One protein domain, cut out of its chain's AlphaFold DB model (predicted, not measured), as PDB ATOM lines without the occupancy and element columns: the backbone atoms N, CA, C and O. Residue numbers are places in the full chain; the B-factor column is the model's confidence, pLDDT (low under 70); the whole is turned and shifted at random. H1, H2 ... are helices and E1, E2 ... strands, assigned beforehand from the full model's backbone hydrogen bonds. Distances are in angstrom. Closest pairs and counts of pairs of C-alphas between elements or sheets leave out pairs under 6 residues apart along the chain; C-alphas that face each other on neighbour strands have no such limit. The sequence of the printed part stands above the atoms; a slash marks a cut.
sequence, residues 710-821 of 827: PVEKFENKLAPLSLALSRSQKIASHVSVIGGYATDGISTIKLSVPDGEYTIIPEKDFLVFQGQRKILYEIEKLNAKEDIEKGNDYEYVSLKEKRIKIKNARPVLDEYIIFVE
ATOM      1  N   PRO A 710      -3.576 -55.371  31.376       91.31
ATOM      2  CA  PRO A 710      -2.809 -56.611  31.335       91.31
ATOM      3  C   PRO A 710      -2.597 -57.207  32.739       91.31
ATOM      4  O   PRO A 710      -2.349 -58.405  32.851       91.31
ATOM      5  N   VAL A 711      -2.748 -56.388  33.791       88.31
ATOM      6  CA  VAL A 711      -2.689 -56.766  35.210       88.31
ATOM      7  C   VAL A 711      -3.838 -56.092  35.968       88.31
ATOM      8  O   VAL A 711      -4.024 -54.883  35.857       88.31
ATOM      9  N   GLU A 712      -4.602 -56.861  36.750       74.38
ATOM     10  CA  GLU A 712      -5.768 -56.354  37.503       74.38
ATOM     11  C   GLU A 712      -5.387 -55.612  38.795       74.38
ATOM     12  O   GLU A 712      -6.002 -54.603  39.142       74.38
ATOM     13  N   LYS A 713      -4.368 -56.097  39.516       80.38
ATOM     14  CA  LYS A 713      -3.884 -55.508  40.774       80.38
ATOM     15  C   LYS A 713      -2.434 -55.074  40.615       80.38
ATOM     16  O   LYS A 713      -1.557 -55.918  40.467       80.38
ATOM     17  N   PHE A 714      -2.199 -53.770  40.655       87.50
ATOM     18  CA  PHE A 714      -0.871 -53.182  40.551       87.50
ATOM     19  C   PHE A 714      -0.811 -51.896  41.374       87.50
ATOM     20  O   PHE A 714      -1.717 -51.066  41.289       87.50
ATOM     21  N   GLU A 715       0.234 -51.739  42.186       88.19
ATOM     22  CA  GLU A 715       0.404 -50.584  43.065       88.19
ATOM     23  C   GLU A 715       1.414 -49.593  42.471       88.19
ATOM     24  O   GLU A 715       2.618 -49.846  42.402       88.19
ATOM     25  N   ASN A 716       0.928 -48.418  42.064       91.44
ATOM     26  CA  ASN A 716       1.765 -47.330  41.571       91.44
ATOM     27  C   ASN A 716       1.959 -46.248  42.651       91.44
ATOM     28  O   ASN A 716       1.041 -45.482  42.944       91.44
ATOM     29  N   LYS A 717       3.178 -46.148  43.202       94.81
ATOM     30  CA  LYS A 717       3.594 -45.111  44.169       94.81
ATOM     31  C   LYS A 717       4.148 -43.839  43.517       94.81
ATOM     32  O   LYS A 717       4.584 -42.931  44.222       94.81
ATOM     33  N   LEU A 718       4.132 -43.772  42.186       96.44
ATOM     34  CA  LEU A 718       4.498 -42.616  41.362       96.44
ATOM     35  C   LEU A 718       3.256 -42.048  40.665       96.44
ATOM     36  O   LEU A 718       2.138 -42.508  40.900       96.44
ATOM     37  N   ALA A 719       3.416 -41.042  39.807       95.06
ATOM     38  CA  ALA A 719       2.283 -40.423  39.135       95.06
ATOM     39  C   ALA A 719       1.524 -41.410  38.234       95.06
ATOM     40  O   ALA A 719       2.146 -42.291  37.626       95.06
ATOM     41  N   PRO A 720       0.195 -41.244  38.077       94.62
ATOM     42  CA  PRO A 720      -0.555 -42.000  37.086       94.62
ATOM     43  C   PRO A 720       0.011 -41.778  35.682       94.62
ATOM     44  O   PRO A 720       0.235 -40.638  35.265       94.62
ATOM     45  N   LEU A 721       0.171 -42.856  34.923       95.06
ATOM     46  CA  LEU A 721       0.656 -42.836  33.545       95.06
ATOM     47  C   LEU A 721      -0.221 -41.946  32.658       95.06
ATOM     48  O   LEU A 721       0.264 -41.154  31.848       95.06
ATOM     49  N   SER A 722      -1.536 -42.026  32.865       95.44
ATOM     50  CA  SER A 722      -2.518 -41.149  32.229       95.44
ATOM     51  C   SER A 722      -2.222 -39.671  32.448       95.44
ATOM     52  O   SER A 722      -2.386 -38.871  31.526       95.44
ATOM     53  N   LEU A 723      -1.788 -39.278  33.648       95.06
ATOM     54  CA  LEU A 723      -1.496 -37.887  33.977       95.06
ATOM     55  C   LEU A 723      -0.292 -37.380  33.180       95.06
ATOM     56  O   LEU A 723      -0.394 -36.346  32.517       95.06
ATOM     57  N   ALA A 724       0.810 -38.133  33.200       94.06
ATOM     58  CA  ALA A 724       2.047 -37.765  32.519       94.06
ATOM     59  C   ALA A 724       1.831 -37.630  31.001       94.06
ATOM     60  O   ALA A 724       2.196 -36.617  30.398       94.06
ATOM     61  N   LEU A 725       1.129 -38.588  30.384       94.62
ATOM     62  CA  LEU A 725       0.859 -38.582  28.944       94.62
ATOM     63  C   LEU A 725      -0.190 -37.547  28.529       94.62
ATOM     64  O   LEU A 725      -0.007 -36.841  27.531       94.62
ATOM     65  N   SER A 726      -1.274 -37.404  29.299       93.81
ATOM     66  CA  SER A 726      -2.326 -36.433  28.981       93.81
ATOM     67  C   SER A 726      -1.817 -34.996  29.053       93.81
ATOM     68  O   SER A 726      -2.158 -34.196  28.181       93.81
ATOM     69  N   ARG A 727      -0.931 -34.686  30.006       92.88
ATOM     70  CA  ARG A 727      -0.253 -33.385  30.110       92.88
ATOM     71  C   ARG A 727       0.998 -33.287  29.238       92.88
ATOM     72  O   ARG A 727       1.480 -32.179  29.019       92.88
ATOM     73  N   SER A 728       1.480 -34.396  28.679       92.31
ATOM     74  CA  SER A 728       2.723 -34.450  27.898       92.31
ATOM     75  C   SER A 728       3.898 -33.869  28.689       92.31
ATOM     76  O   SER A 728       4.630 -33.014  28.196       92.31
ATOM     77  N   GLN A 729       3.999 -34.289  29.948       91.88
ATOM     78  CA  GLN A 729       4.955 -33.801  30.933       91.88
ATOM     79  C   GLN A 729       5.926 -34.933  31.286       91.88
ATOM     80  O   GLN A 729       5.527 -36.100  31.331       91.88
ATOM     81  N   LYS A 730       7.191 -34.595  31.550       93.88
ATOM     82  CA  LYS A 730       8.240 -35.559  31.914       93.88
ATOM     83  C   LYS A 730       8.113 -35.963  33.387       93.88
ATOM     84  O   LYS A 730       8.948 -35.611  34.213       93.88
ATOM     85  N   ILE A 731       7.009 -36.606  33.746       93.94
ATOM     86  CA  ILE A 731       6.759 -37.125  35.096       93.94
ATOM     87  C   ILE A 731       6.874 -38.644  35.040       93.94
ATOM     88  O   ILE A 731       6.500 -39.263  34.047       93.94
ATOM     89  N   ALA A 732       7.420 -39.228  36.098       95.88
ATOM     90  CA  ALA A 732       7.673 -40.651  36.169       95.88
ATOM     91  C   ALA A 732       6.413 -41.411  36.594       95.88
ATOM     92  O   ALA A 732       5.662 -40.954  37.460       95.88
ATOM     93  N   SER A 733       6.230 -42.598  36.031       96.81
ATOM     94  CA  SER A 733       5.162 -43.531  36.386       96.81
ATOM     95  C   SER A 733       5.735 -44.925  36.580       96.81
ATOM     96  O   SER A 733       6.607 -45.340  35.820       96.81
ATOM     97  N   HIS A 734       5.237 -45.657  37.576       97.38
ATOM     98  CA  HIS A 734       5.528 -47.084  37.711       97.38
ATOM     99  C   HIS A 734       4.542 -47.876  36.858       97.38
ATOM    100  O   HIS A 734       3.346 -47.579  36.885       97.38
ATOM    101  N   VAL A 735       5.029 -48.860  36.106       96.75
ATOM    102  CA  VAL A 735       4.210 -49.701  35.228       96.75
ATOM    103  C   VAL A 735       4.635 -51.167  35.270       96.75
ATOM    104  O   VAL A 735       5.820 -51.481  35.374       96.75
ATOM    105  N   SER A 736       3.665 -52.066  35.121       96.81
ATOM    106  CA  SER A 736       3.889 -53.475  34.785       96.81
ATOM    107  C   SER A 736       3.667 -53.677  33.292       96.81
ATOM    108  O   SER A 736       2.660 -53.220  32.750       96.81
ATOM    109  N   VAL A 737       4.574 -54.395  32.639       96.19
ATOM    110  CA  VAL A 737       4.530 -54.711  31.209       96.19
ATOM    111  C   VAL A 737       4.313 -56.204  31.030       96.19
ATOM    112  O   VAL A 737       5.078 -57.003  31.563       96.19
ATOM    113  N   ILE A 738       3.263 -56.572  30.293       95.81
ATOM    114  CA  ILE A 738       2.990 -57.957  29.888       95.81
ATOM    115  C   ILE A 738       2.505 -57.961  28.440       95.81
ATOM    116  O   ILE A 738       1.566 -57.239  28.093       95.81
ATOM    117  N   GLY A 739       3.124 -58.779  27.588       92.81
ATOM    118  CA  GLY A 739       2.717 -58.939  26.190       92.81
ATOM    119  C   GLY A 739       2.840 -57.647  25.374       92.81
ATOM    120  O   GLY A 739       2.055 -57.424  24.456       92.81
ATOM    121  N   GLY A 740       3.782 -56.769  25.736       94.25
ATOM    122  CA  GLY A 740       3.984 -55.461  25.100       94.25
ATOM    123  C   GLY A 740       2.990 -54.368  25.520       94.25
ATOM    124  O   GLY A 740       2.966 -53.297  24.905       94.25
ATOM    125  N   TYR A 741       2.176 -54.609  26.555       95.88
ATOM    126  CA  TYR A 741       1.247 -53.631  27.126       95.88
ATOM    127  C   TYR A 741       1.688 -53.232  28.535       95.88
ATOM    128  O   TYR A 741       1.791 -54.081  29.417       95.88
ATOM    129  N   ALA A 742       1.926 -51.937  28.743       95.50
ATOM    130  CA  ALA A 742       2.293 -51.346  30.027       95.50
ATOM    131  C   ALA A 742       1.057 -50.795  30.742       95.50
ATOM    132  O   ALA A 742       0.277 -50.067  30.128       95.50
ATOM    133  N   THR A 743       0.905 -51.076  32.037       95.69
ATOM    134  CA  THR A 743      -0.166 -50.510  32.867       95.69
ATOM    135  C   THR A 743       0.329 -50.029  34.220       95.69
ATOM    136  O   THR A 743       1.177 -50.663  34.836       95.69
ATOM    137  N   ASP A 744      -0.243 -48.926  34.699       94.31
ATOM    138  CA  ASP A 744      -0.078 -48.421  36.066       94.31
ATOM    139  C   ASP A 744      -1.234 -48.843  36.993       94.31
ATOM    140  O   ASP A 744      -1.420 -48.268  38.065       94.31
ATOM    141  N   GLY A 745      -2.052 -49.811  36.565       90.81
ATOM    142  CA  GLY A 745      -3.265 -50.233  37.263       90.81
ATOM    143  C   GLY A 745      -4.486 -49.348  36.982       90.81
ATOM    144  O   GLY A 745      -5.591 -49.688  37.407       90.81
ATOM    145  N   ILE A 746      -4.341 -48.249  36.230       89.94
ATOM    146  CA  ILE A 746      -5.440 -47.355  35.828       89.94
ATOM    147  C   ILE A 746      -5.545 -47.302  34.303       89.94
ATOM    148  O   ILE A 746      -6.609 -47.550  33.744       89.94
ATOM    149  N   SER A 747      -4.436 -46.998  33.639       93.06
ATOM    150  CA  SER A 747      -4.302 -46.852  32.196       93.06
ATOM    151  C   SER A 747      -3.423 -47.937  31.609       93.06
ATOM    152  O   SER A 747      -2.558 -48.484  32.288       93.06
ATOM    153  N   THR A 748      -3.596 -48.177  30.315       94.88
ATOM    154  CA  THR A 748      -2.789 -49.128  29.554       94.88
ATOM    155  C   THR A 748      -2.291 -48.454  28.278       94.88
ATOM    156  O   THR A 748      -3.068 -47.780  27.600       94.88
ATOM    157  N   ILE A 749      -1.015 -48.641  27.944       94.62
ATOM    158  CA  ILE A 749      -0.409 -48.216  26.672       94.62
ATOM    159  C   ILE A 749       0.387 -49.363  26.059       94.62
ATOM    160  O   ILE A 749       0.744 -50.320  26.746       94.62
ATOM    161  N   LYS A 750       0.739 -49.237  24.781       93.81
ATOM    162  CA  LYS A 750       1.737 -50.111  24.167       93.81
ATOM    163  C   LYS A 750       3.145 -49.643  24.536       93.81
ATOM    164  O   LYS A 750       3.451 -48.459  24.406       93.81
ATOM    165  N   LEU A 751       3.999 -50.564  24.970       93.31
ATOM    166  CA  LEU A 751       5.397 -50.289  25.289       93.31
ATOM    167  C   LEU A 751       6.262 -51.480  24.871       93.31
ATOM    168  O   LEU A 751       6.068 -52.599  25.339       93.31
ATOM    169  N   SER A 752       7.222 -51.230  23.985       91.19
ATOM    170  CA  SER A 752       8.087 -52.265  23.407       91.19
ATOM    171  C   SER A 752       9.300 -52.550  24.297       91.19
ATOM    172  O   SER A 752      10.430 -52.238  23.928       91.19
ATOM    173  N   VAL A 753       9.063 -53.127  25.472       93.44
ATOM    174  CA  VAL A 753      10.102 -53.621  26.392       93.44
ATOM    175  C   VAL A 753       9.777 -55.060  26.816       93.44
ATOM    176  O   VAL A 753       8.632 -55.481  26.635       93.44
ATOM    177  N   PRO A 754      10.752 -55.834  27.334       95.88
ATOM    178  CA  PRO A 754      10.475 -57.156  27.892       95.88
ATOM    179  C   PRO A 754       9.415 -57.112  29.001       95.88
ATOM    180  O   PRO A 754       9.200 -56.075  29.626       95.88
ATOM    181  N   ASP A 755       8.769 -58.250  29.256       96.44
ATOM    182  CA  ASP A 755       7.815 -58.367  30.358       96.44
ATOM    183  C   ASP A 755       8.523 -58.134  31.704       96.44
ATOM    184  O   ASP A 755       9.610 -58.663  31.955       96.44
ATOM    185  N   GLY A 756       7.905 -57.342  32.578       96.00
ATOM    186  CA  GLY A 756       8.497 -56.946  33.855       96.00
ATOM    187  C   GLY A 756       7.910 -55.658  34.422       96.00
ATOM    188  O   GLY A 756       6.954 -55.098  33.889       96.00
ATOM    189  N   GLU A 757       8.493 -55.176  35.517       96.81
ATOM    190  CA  GLU A 757       8.103 -53.920  36.158       96.81
ATOM    191  C   GLU A 757       9.146 -52.826  35.942       96.81
ATOM    192  O   GLU A 757      10.351 -53.058  36.085       96.81
ATOM    193  N   TYR A 758       8.674 -51.617  35.645       97.00
ATOM    194  CA  TYR A 758       9.523 -50.503  35.248       97.00
ATOM    195  C   TYR A 758       9.014 -49.167  35.779       97.00
ATOM    196  O   TYR A 758       7.820 -48.879  35.752       97.00
ATOM    197  N   THR A 759       9.943 -48.292  36.146       97.50
ATOM    198  CA  THR A 759       9.691 -46.854  36.219       97.50
ATOM    199  C   THR A 759       9.956 -46.250  34.849       97.50
ATOM    200  O   THR A 759      11.046 -46.414  34.302       97.50
ATOM    201  N   ILE A 760       8.972 -45.549  34.292       96.81
ATOM    202  CA  ILE A 760       9.072 -44.918  32.975       96.81
ATOM    203  C   ILE A 760       8.889 -43.406  33.053       96.81
ATOM    204  O   ILE A 760       8.090 -42.912  33.846       96.81
ATOM    205  N   ILE A 761       9.599 -42.671  32.196       95.75
ATOM    206  CA  ILE A 761       9.451 -41.218  32.033       95.75
ATOM    207  C   ILE A 761       9.160 -40.922  30.555       95.75
ATOM    208  O   ILE A 761       9.947 -41.333  29.697       95.75
ATOM    209  N   PRO A 762       8.061 -40.215  30.225       92.19
ATOM    210  CA  PRO A 762       7.755 -39.856  28.845       92.19
ATOM    211  C   PRO A 762       8.838 -38.969  28.211       92.19
ATOM    212  O   PRO A 762       9.113 -37.864  28.677       92.19
ATOM    213  N   GLU A 763       9.394 -39.434  27.096       87.50
ATOM    214  CA  GLU A 763      10.248 -38.699  26.151       87.50
ATOM    215  C   GLU A 763       9.768 -39.054  24.724       87.50
ATOM    216  O   GLU A 763       8.698 -39.640  24.552       87.50
ATOM    217  N   LYS A 764      10.526 -38.701  23.687       81.31
ATOM    218  CA  LYS A 764      10.390 -39.202  22.320       81.31
ATOM    219  C   LYS A 764      10.395 -40.732  22.302       81.31
ATOM    220  O   LYS A 764       9.519 -41.310  21.675       81.31
ATOM    221  N   ASP A 765      11.326 -41.331  23.042       84.50
ATOM    222  CA  ASP A 765      11.387 -42.754  23.365       84.50
ATOM    223  C   ASP A 765      11.471 -42.835  24.895       84.50
ATOM    224  O   ASP A 765      12.363 -42.224  25.481       84.50
ATOM    225  N   PHE A 766      10.495 -43.473  25.556       92.12
ATOM    226  CA  PHE A 766      10.411 -43.507  27.024       92.12
ATOM    227  C   PHE A 766      11.773 -43.813  27.661       92.12
ATOM    228  O   PHE A 766      12.451 -44.755  27.253       92.12
ATOM    229  N   LEU A 767      12.145 -43.064  28.700       94.81
ATOM    230  CA  LEU A 767      13.227 -43.499  29.581       94.81
ATOM    231  C   LEU A 767      12.678 -44.625  30.448       94.81
ATOM    232  O   LEU A 767      11.619 -44.454  31.055       94.81
ATOM    233  N   VAL A 768      13.366 -45.763  30.480       95.38
ATOM    234  CA  VAL A 768      12.896 -46.986  31.139       95.38
ATOM    235  C   VAL A 768      13.932 -47.440  32.156       95.38
ATOM    236  O   VAL A 768      15.083 -47.687  31.807       95.38
ATOM    237  N   PHE A 769      13.501 -47.594  33.405       95.94
ATOM    238  CA  PHE A 769      14.323 -48.053  34.520       95.94
ATOM    239  C   PHE A 769      13.675 -49.283  35.143       95.94
ATOM    240  O   PHE A 769      12.478 -49.279  35.416       95.94
ATOM    241  N   GLN A 770      14.444 -50.343  35.383       95.00
ATOM    242  CA  GLN A 770      13.908 -51.574  35.963       95.00
ATOM    243  C   GLN A 770      13.483 -51.359  37.427       95.00
ATOM    244  O   GLN A 770      14.252 -50.808  38.225       95.00
ATOM    245  N   GLY A 771      12.280 -51.823  37.779       94.50
ATOM    246  CA  GLY A 771      11.678 -51.719  39.112       94.50
ATOM    247  C   GLY A 771      11.084 -50.343  39.451       94.50
ATOM    248  O   GLY A 771      11.208 -49.378  38.695       94.50
ATOM    249  N   GLN A 772      10.434 -50.250  40.616       94.44
ATOM    250  CA  GLN A 772       9.857 -49.003  41.132       94.44
ATOM    251  C   GLN A 772      10.939 -48.132  41.788       94.44
ATOM    252  O   GLN A 772      11.569 -48.555  42.757       94.44
ATOM    253  N   ARG A 773      11.150 -46.913  41.284       95.69
ATOM    254  CA  ARG A 773      12.189 -45.977  41.753       95.69
ATOM    255  C   ARG A 773      11.581 -44.771  42.461       95.69
ATOM    256  O   ARG A 773      10.500 -44.321  42.087       95.69
ATOM    257  N   LYS A 774      12.283 -44.202  43.447       96.56
ATOM    258  CA  LYS A 774      11.958 -42.855  43.952       96.56
ATOM    259  C   LYS A 774      12.462 -41.781  42.999       96.56
ATOM    260  O   LYS A 774      13.519 -41.930  42.386       96.56
ATOM    261  N   ILE A 775      11.712 -40.685  42.917       96.94
ATOM    262  CA  ILE A 775      11.949 -39.608  41.959       96.94
ATOM    263  C   ILE A 775      11.997 -38.268  42.681       96.94
ATOM    264  O   ILE A 775      11.080 -37.909  43.423       96.94
ATOM    265  N   LEU A 776      13.072 -37.520  42.449       95.38
ATOM    266  CA  LEU A 776      13.225 -36.152  42.923       95.38
ATOM    267  C   LEU A 776      13.181 -35.193  41.733       95.38
ATOM    268  O   LEU A 776      14.025 -35.256  40.845       95.38
ATOM    269  N   TYR A 777      12.208 -34.290  41.756       94.88
ATOM    270  CA  TYR A 777      12.080 -33.177  40.826       94.88
ATOM    271  C   TYR A 777      12.729 -31.938  41.442       94.88
ATOM    272  O   TYR A 777      12.207 -31.374  42.403       94.88
ATOM    273  N   GLU A 778      13.872 -31.505  40.928       93.44
ATOM    274  CA  GLU A 778      14.513 -30.268  41.370       93.44
ATOM    275  C   GLU A 778      14.055 -29.092  40.506       93.44
ATOM    276  O   GLU A 778      14.253 -29.081  39.294       93.44
ATOM    277  N   ILE A 779      13.437 -28.097  41.139       90.38
ATOM    278  CA  ILE A 779      12.953 -26.874  40.498       90.38
ATOM    279  C   ILE A 779      13.882 -25.730  40.905       90.38
ATOM    280  O   ILE A 779      14.211 -25.579  42.087       90.38
ATOM    281  N   GLU A 780      14.291 -24.901  39.942       83.81
ATOM    282  CA  GLU A 780      15.152 -23.747  40.229       83.81
ATOM    283  C   GLU A 780      14.417 -22.690  41.052       83.81
ATOM    284  O   GLU A 780      14.850 -22.351  42.153       83.81
ATOM    285  N   LYS A 781      13.269 -22.228  40.545       77.44
ATOM    286  CA  LYS A 781      12.460 -21.173  41.154       77.44
ATOM    287  C   LYS A 781      10.987 -21.560  41.162       77.44
ATOM    288  O   LYS A 781      10.447 -22.021  40.157       77.44
ATOM    289  N   LEU A 782      10.335 -21.336  42.300       77.94
ATOM    290  CA  LEU A 782       8.888 -21.459  42.431       77.94
ATOM    291  C   LEU A 782       8.248 -20.084  42.247       77.94
ATOM    292  O   LEU A 782       8.578 -19.139  42.962       77.94
ATOM    293  N   ASN A 783       7.322 -19.992  41.306       73.81
ATOM    294  CA  ASN A 783       6.647 -18.763  40.923       73.81
ATOM    295  C   ASN A 783       5.331 -18.574  41.694       73.81
ATOM    296  O   ASN A 783       4.963 -17.456  42.046       73.81
ATOM    297  N   ALA A 784       4.628 -19.667  41.990       76.88
ATOM    298  CA  ALA A 784       3.412 -19.690  42.788       76.88
ATOM    299  C   ALA A 784       3.206 -21.062  43.448       76.88
ATOM    300  O   ALA A 784       3.745 -22.075  43.001       76.88
ATOM    301  N   LYS A 785       2.376 -21.131  44.498       79.12
ATOM    302  CA  LYS A 785       2.076 -22.398  45.196       79.12
ATOM    303  C   LYS A 785       1.503 -23.455  44.244       79.12
ATOM    304  O   LYS A 785       1.749 -24.640  44.423       79.12
ATOM    305  N   GLU A 786       0.784 -23.025  43.212       82.94
ATOM    306  CA  GLU A 786       0.182 -23.871  42.182       82.94
ATOM    307  C   GLU A 786       1.193 -24.422  41.158       82.94
ATOM    308  O   GLU A 786       0.786 -25.065  40.190       82.94
ATOM    309  N   ASP A 787       2.491 -24.133  41.291       86.62
ATOM    310  CA  ASP A 787       3.554 -24.786  40.507       86.62
ATOM    311  C   ASP A 787       3.884 -26.188  41.007       86.62
ATOM    312  O   ASP A 787       4.536 -26.950  40.296       86.62
ATOM    313  N   ILE A 788       3.420 -26.533  42.207       90.94
ATOM    314  CA  ILE A 788       3.543 -27.858  42.798       90.94
ATOM    315  C   ILE A 788       2.140 -28.361  43.126       90.94
ATOM    316  O   ILE A 788       1.299 -27.633  43.657       90.94
ATOM    317  N   GLU A 789       1.878 -29.626  42.821       92.38
ATOM    318  CA  GLU A 789       0.670 -30.321  43.255       92.38
ATOM    319  C   GLU A 789       1.017 -31.552  44.099       92.38
ATOM    320  O   GLU A 789       2.175 -31.969  44.195       92.38
ATOM    321  N   LYS A 790      -0.003 -32.122  44.746       94.00
ATOM    322  CA  LYS A 790       0.142 -33.334  45.552       94.00
ATOM    323  C   LYS A 790       0.646 -34.487  44.672       94.00
ATOM    324  O   LYS A 790       0.022 -34.809  43.661       94.00
ATOM    325  N   GLY A 791       1.761 -35.084  45.079       93.62
ATOM    326  CA  GLY A 791       2.345 -36.295  44.512       93.62
ATOM    327  C   GLY A 791       2.060 -37.531  45.367       93.62
ATOM    328  O   GLY A 791       1.430 -37.441  46.426       93.62
ATOM    329  N   ASN A 792       2.532 -38.681  44.897       95.25
ATOM    330  CA  ASN A 792       2.464 -39.964  45.589       95.25
ATOM    331  C   ASN A 792       3.750 -40.205  46.406       95.25
ATOM    332  O   ASN A 792       4.669 -39.383  46.395       95.25
ATOM    333  N   ASP A 793       3.809 -41.305  47.157       95.38
ATOM    334  CA  ASP A 793       4.829 -41.535  48.193       95.38
ATOM    335  C   ASP A 793       6.276 -41.542  47.681       95.38
ATOM    336  O   ASP A 793       7.215 -41.273  48.439       95.38
ATOM    337  N   TYR A 794       6.488 -41.874  46.405       96.50
ATOM    338  CA  TYR A 794       7.822 -41.958  45.807       96.50
ATOM    339  C   TYR A 794       8.206 -40.694  45.026       96.50
ATOM    340  O   TYR A 794       9.233 -40.682  44.348       96.50
ATOM    341  N   GLU A 795       7.434 -39.614  45.164       97.12
ATOM    342  CA  GLU A 795       7.678 -38.335  44.499       97.12
ATOM    343  C   GLU A 795       8.061 -37.233  45.484       97.12
ATOM    344  O   GLU A 795       7.410 -36.998  46.509       97.12
ATOM    345  N   TYR A 796       9.125 -36.520  45.134       95.75
ATOM    346  CA  TYR A 796       9.693 -35.448  45.933       95.75
ATOM    347  C   TYR A 796       9.959 -34.234  45.049       95.75
ATOM    348  O   TYR A 796      10.402 -34.382  43.913       95.75
ATOM    349  N   VAL A 797       9.782 -33.033  45.594       94.88
ATOM    350  CA  VAL A 797      10.231 -31.788  44.954       94.88
ATOM    351  C   VAL A 797      11.328 -31.145  45.797       94.88
ATOM    352  O   VAL A 797      11.151 -30.983  47.002       94.88
ATOM    353  N   SER A 798      12.450 -30.771  45.181       92.56
ATOM    354  CA  SER A 798      13.489 -29.930  45.790       92.56
ATOM    355  C   SER A 798      13.435 -28.524  45.199       92.56
ATOM    356  O   SER A 798      13.294 -28.372  43.988       92.56
ATOM    357  N   LEU A 799      13.565 -27.498  46.041       88.81
ATOM    358  CA  LEU A 799      13.774 -26.116  45.599       88.81
ATOM    359  C   LEU A 799      15.256 -25.763  45.714       88.81
ATOM    360  O   LEU A 799      15.768 -25.640  46.832       88.81
ATOM    361  N   LYS A 800      15.923 -25.552  44.574       80.62
ATOM    362  CA  LYS A 800      17.375 -25.314  44.498       80.62
ATOM    363  C   LYS A 800      17.818 -24.109  45.334       80.62
ATOM    364  O   LYS A 800      18.764 -24.218  46.108       80.62
ATOM    365  N   GLU A 801      17.086 -22.997  45.256       71.69
ATOM    366  CA  GLU A 801      17.395 -21.766  46.006       71.69
ATOM    367  C   GLU A 801      17.257 -21.922  47.527       71.69
ATOM    368  O   GLU A 801      17.992 -21.298  48.287       71.69
ATOM    369  N   LYS A 802      16.305 -22.745  47.988       68.69
ATOM    370  CA  LYS A 802      15.919 -22.809  49.409       68.69
ATOM    371  C   LYS A 802      16.415 -24.059  50.132       68.69
ATOM    372  O   LYS A 802      16.247 -24.146  51.344       68.69
ATOM    373  N   ARG A 803      16.985 -25.036  49.411       73.88
ATOM    374  CA  ARG A 803      17.351 -26.373  49.929       73.88
ATOM    375  C   ARG A 803      16.194 -27.070  50.666       73.88
ATOM    376  O   ARG A 803      16.408 -27.833  51.603       73.88
ATOM    377  N   ILE A 804      14.953 -26.801  50.252       82.75
ATOM    378  CA  ILE A 804      13.747 -27.399  50.842       82.75
ATOM    379  C   ILE A 804      13.360 -28.621  50.017       82.75
ATOM    380  O   ILE A 804      13.158 -28.499  48.811       82.75
ATOM    381  N   LYS A 805      13.188 -29.769  50.682       88.00
ATOM    382  CA  LYS A 805      12.637 -30.991  50.087       88.00
ATOM    383  C   LYS A 805      11.200 -31.207  50.557       88.00
ATOM    384  O   LYS A 805      10.951 -31.428  51.740       88.00
ATOM    385  N   ILE A 806      10.263 -31.174  49.621       91.75
ATOM    386  CA  ILE A 806       8.837 -31.400  49.841       91.75
ATOM    387  C   ILE A 806       8.536 -32.853  49.466       91.75
ATOM    388  O   ILE A 806       8.749 -33.258  48.323       91.75
ATOM    389  N   LYS A 807       8.082 -33.648  50.438       94.31
ATOM    390  CA  LYS A 807       7.654 -35.039  50.214       94.31
ATOM    391  C   LYS A 807       6.245 -35.079  49.617       94.31
ATOM    392  O   LYS A 807       5.459 -34.167  49.867       94.31
ATOM    393  N   ASN A 808       5.931 -36.146  48.886       95.62
ATOM    394  CA  ASN A 808       4.608 -36.407  48.315       95.62
ATOM    395  C   ASN A 808       4.137 -35.236  47.442       95.62
ATOM    396  O   ASN A 808       3.016 -34.732  47.565       95.62
ATOM    397  N   ALA A 809       5.035 -34.762  46.580       94.75
ATOM    398  CA  ALA A 809       4.851 -33.568  45.770       94.75
ATOM    399  C   ALA A 809       5.424 -33.774  44.369       94.75
ATOM    400  O   ALA A 809       6.417 -34.479  44.198       94.75
ATOM    401  N   ARG A 810       4.813 -33.121  43.376       94.50
ATOM    402  CA  ARG A 810       5.264 -33.143  41.978       94.50
ATOM    403  C   ARG A 810       5.106 -31.772  41.310       94.50
ATOM    404  O   ARG A 810       4.211 -31.013  41.696       94.50
ATOM    405  N   PRO A 811       5.936 -31.443  40.307       92.81
ATOM    406  CA  PRO A 811       5.818 -30.190  39.576       92.81
ATOM    407  C   PRO A 811       4.589 -30.186  38.658       92.81
ATOM    408  O   PRO A 811       4.256 -31.176  38.008       92.81
ATOM    409  N   VAL A 812       3.940 -29.030  38.552       89.50
ATOM    410  CA  VAL A 812       2.987 -28.708  37.479       89.50
ATOM    411  C   VAL A 812       3.717 -28.039  36.312       89.50
ATOM    412  O   VAL A 812       3.319 -28.214  35.169       89.50
ATOM    413  N   LEU A 813       4.784 -27.280  36.573       85.50
ATOM    414  CA  LEU A 813       5.629 -26.683  35.532       85.50
ATOM    415  C   LEU A 813       6.415 -27.748  34.762       85.50
ATOM    416  O   LEU A 813       6.490 -28.882  35.208       85.50
ATOM    417  N   ASP A 814       7.025 -27.372  33.637       86.50
ATOM    418  CA  ASP A 814       7.871 -28.243  32.798       86.50
ATOM    419  C   ASP A 814       9.382 -28.018  33.002       86.50
ATOM    420  O   ASP A 814      10.198 -28.630  32.317       86.50
ATOM    421  N   GLU A 815       9.757 -27.096  33.888       87.00
ATOM    422  CA  GLU A 815      11.143 -26.667  34.101       87.00
ATOM    423  C   GLU A 815      11.656 -27.197  35.426       87.00
ATOM    424  O   GLU A 815      11.506 -26.575  36.478       87.00
ATOM    425  N   TYR A 816      12.211 -28.395  35.358       91.12
ATOM    426  CA  TYR A 816      12.799 -29.085  36.486       91.12
ATOM    427  C   TYR A 816      13.794 -30.118  35.975       91.12
ATOM    428  O   TYR A 816      13.744 -30.539  34.820       91.12
ATOM    429  N   ILE A 817      14.680 -30.512  36.870       92.94
ATOM    430  CA  ILE A 817      15.658 -31.567  36.676       92.94
ATOM    431  C   ILE A 817      15.148 -32.824  37.386       92.94
ATOM    432  O   ILE A 817      14.612 -32.730  38.493       92.94
ATOM    433  N   ILE A 818      15.297 -33.996  36.773       94.50
ATOM    434  CA  ILE A 818      14.831 -35.264  37.339       94.50
ATOM    435  C   ILE A 818      16.020 -36.091  37.825       94.50
ATOM    436  O   ILE A 818      16.913 -36.446  37.055       94.50
ATOM    437  N   PHE A 819      15.979 -36.474  39.099       94.75
ATOM    438  CA  PHE A 819      16.885 -37.458  39.683       94.75
ATOM    439  C   PHE A 819      16.123 -38.751  39.962       94.75
ATOM    440  O   PHE A 819      15.075 -38.740  40.619       94.75
ATOM    441  N   VAL A 820      16.670 -39.863  39.476       95.44
ATOM    442  CA  VAL A 820      16.104 -41.206  39.634       95.44
ATOM    443  C   VAL A 820      16.953 -41.987  40.633       95.44
ATOM    444  O   VAL A 820      18.176 -42.037  40.522       95.44
ATOM    445  N   GLU A 821      16.316 -42.587  41.638       93.56
ATOM    446  CA  GLU A 821      17.012 -43.352  42.675       93.56
ATOM    447  C   GLU A 821      17.825 -44.522  42.092       93.56
ATOM    448  O   GLU A 821      17.282 -45.442  41.473       93.56
TER     449      GLU A 821
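This is residues 710 to 821 of the 827 residues of the protein "DNA-directed DNA polymerase" of Thermosipho africanus H17ap60334 (UniProt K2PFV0). Two strand-built lobes stand end to end: the first is one strongly twisted, curled sheet of five strands, E3 E2 E1 E4 E5, with the short helix H1 at its end toward the second lobe. The second is a sheet of four strands, E9 E8 E6 E11, with the small two-stranded sheet E7 E10 over one face, E10 nearest to it. The printed part has 112 residues, with H1 first and then E1 to E11 in chain order. The five-stranded sheet and the pair E7 E10 are antiparallel and the four-stranded sheet is mixed; the class is mostly strand, with under half of the residues in named elements. The whole is compact, with a radius of gyration of the C-alphas of 14.0 A, but elongated, spanning 45 by 24 by 21 A.

H1, residues 721 to 727, has every O i to N i+4 pair within hydrogen-bond range. E1, residues 733 to 738, E2, 741 to 743, and E3, 748 to 750, form a meander, each strand the antiparallel neighbour of the one before. N 736 and O 743 are 2.9 A apart, and N 742 and O 749 2.8 A. E4, residues 756 to 761, is antiparallel to E1, with N 735 and O 758 2.8 A apart; E1 E2 E3 E4 are a Greek key, four strands in a row of which three, E1 E2 E3, are a meander and the first, E1, is the antiparallel neighbour of the fourth, E4. E5, residues 767 to 770, forms a hairpin with E4, with N 759 and O 769 2.8 A apart. H1 is on this sheet at a height of 8.6 A, over none of its strands; its closest C-alpha pair with E1 is Leu 721 and Ser 733, 5.4 A. E6, residues 775 to 779, is parallel to E8, 795 to 799, with N 777 and O 796 2.8 A apart. E9, residues 804 to 807, forms a hairpin with E8, with N 806 and O 797 2.8 A apart. E11, residues 817 to 820, is antiparallel to E6, with N 778 and O 817 2.8 A apart. E7, residues 788 to 790, and E10, 809 to 811, are antiparallel, with N 789 and O 810 2.9 A apart. The closest C-alphas of E8 and E10 are those of Tyr 796 and Ala 809, 5.2 A. H1 is apart from E6 to E11.

H1 begins at C-alpha 721, (0.656, -42.836, 33.545). E1 measures 16.0 A from first to last C-alpha, E4 15.9 A, E8 13.7 A and E6 12.9 A. E11 ends at C-alpha 820, (16.104, -41.206, 39.634).

The C-alphas farthest apart are those of Gly 739 and Lys 802, 44.9 A. The printed part has no cut and no long link; E6 to E7 is short and the other links are tight. The mean pLDDT of the printed part is 91.5, and residue 802 alone is under 70.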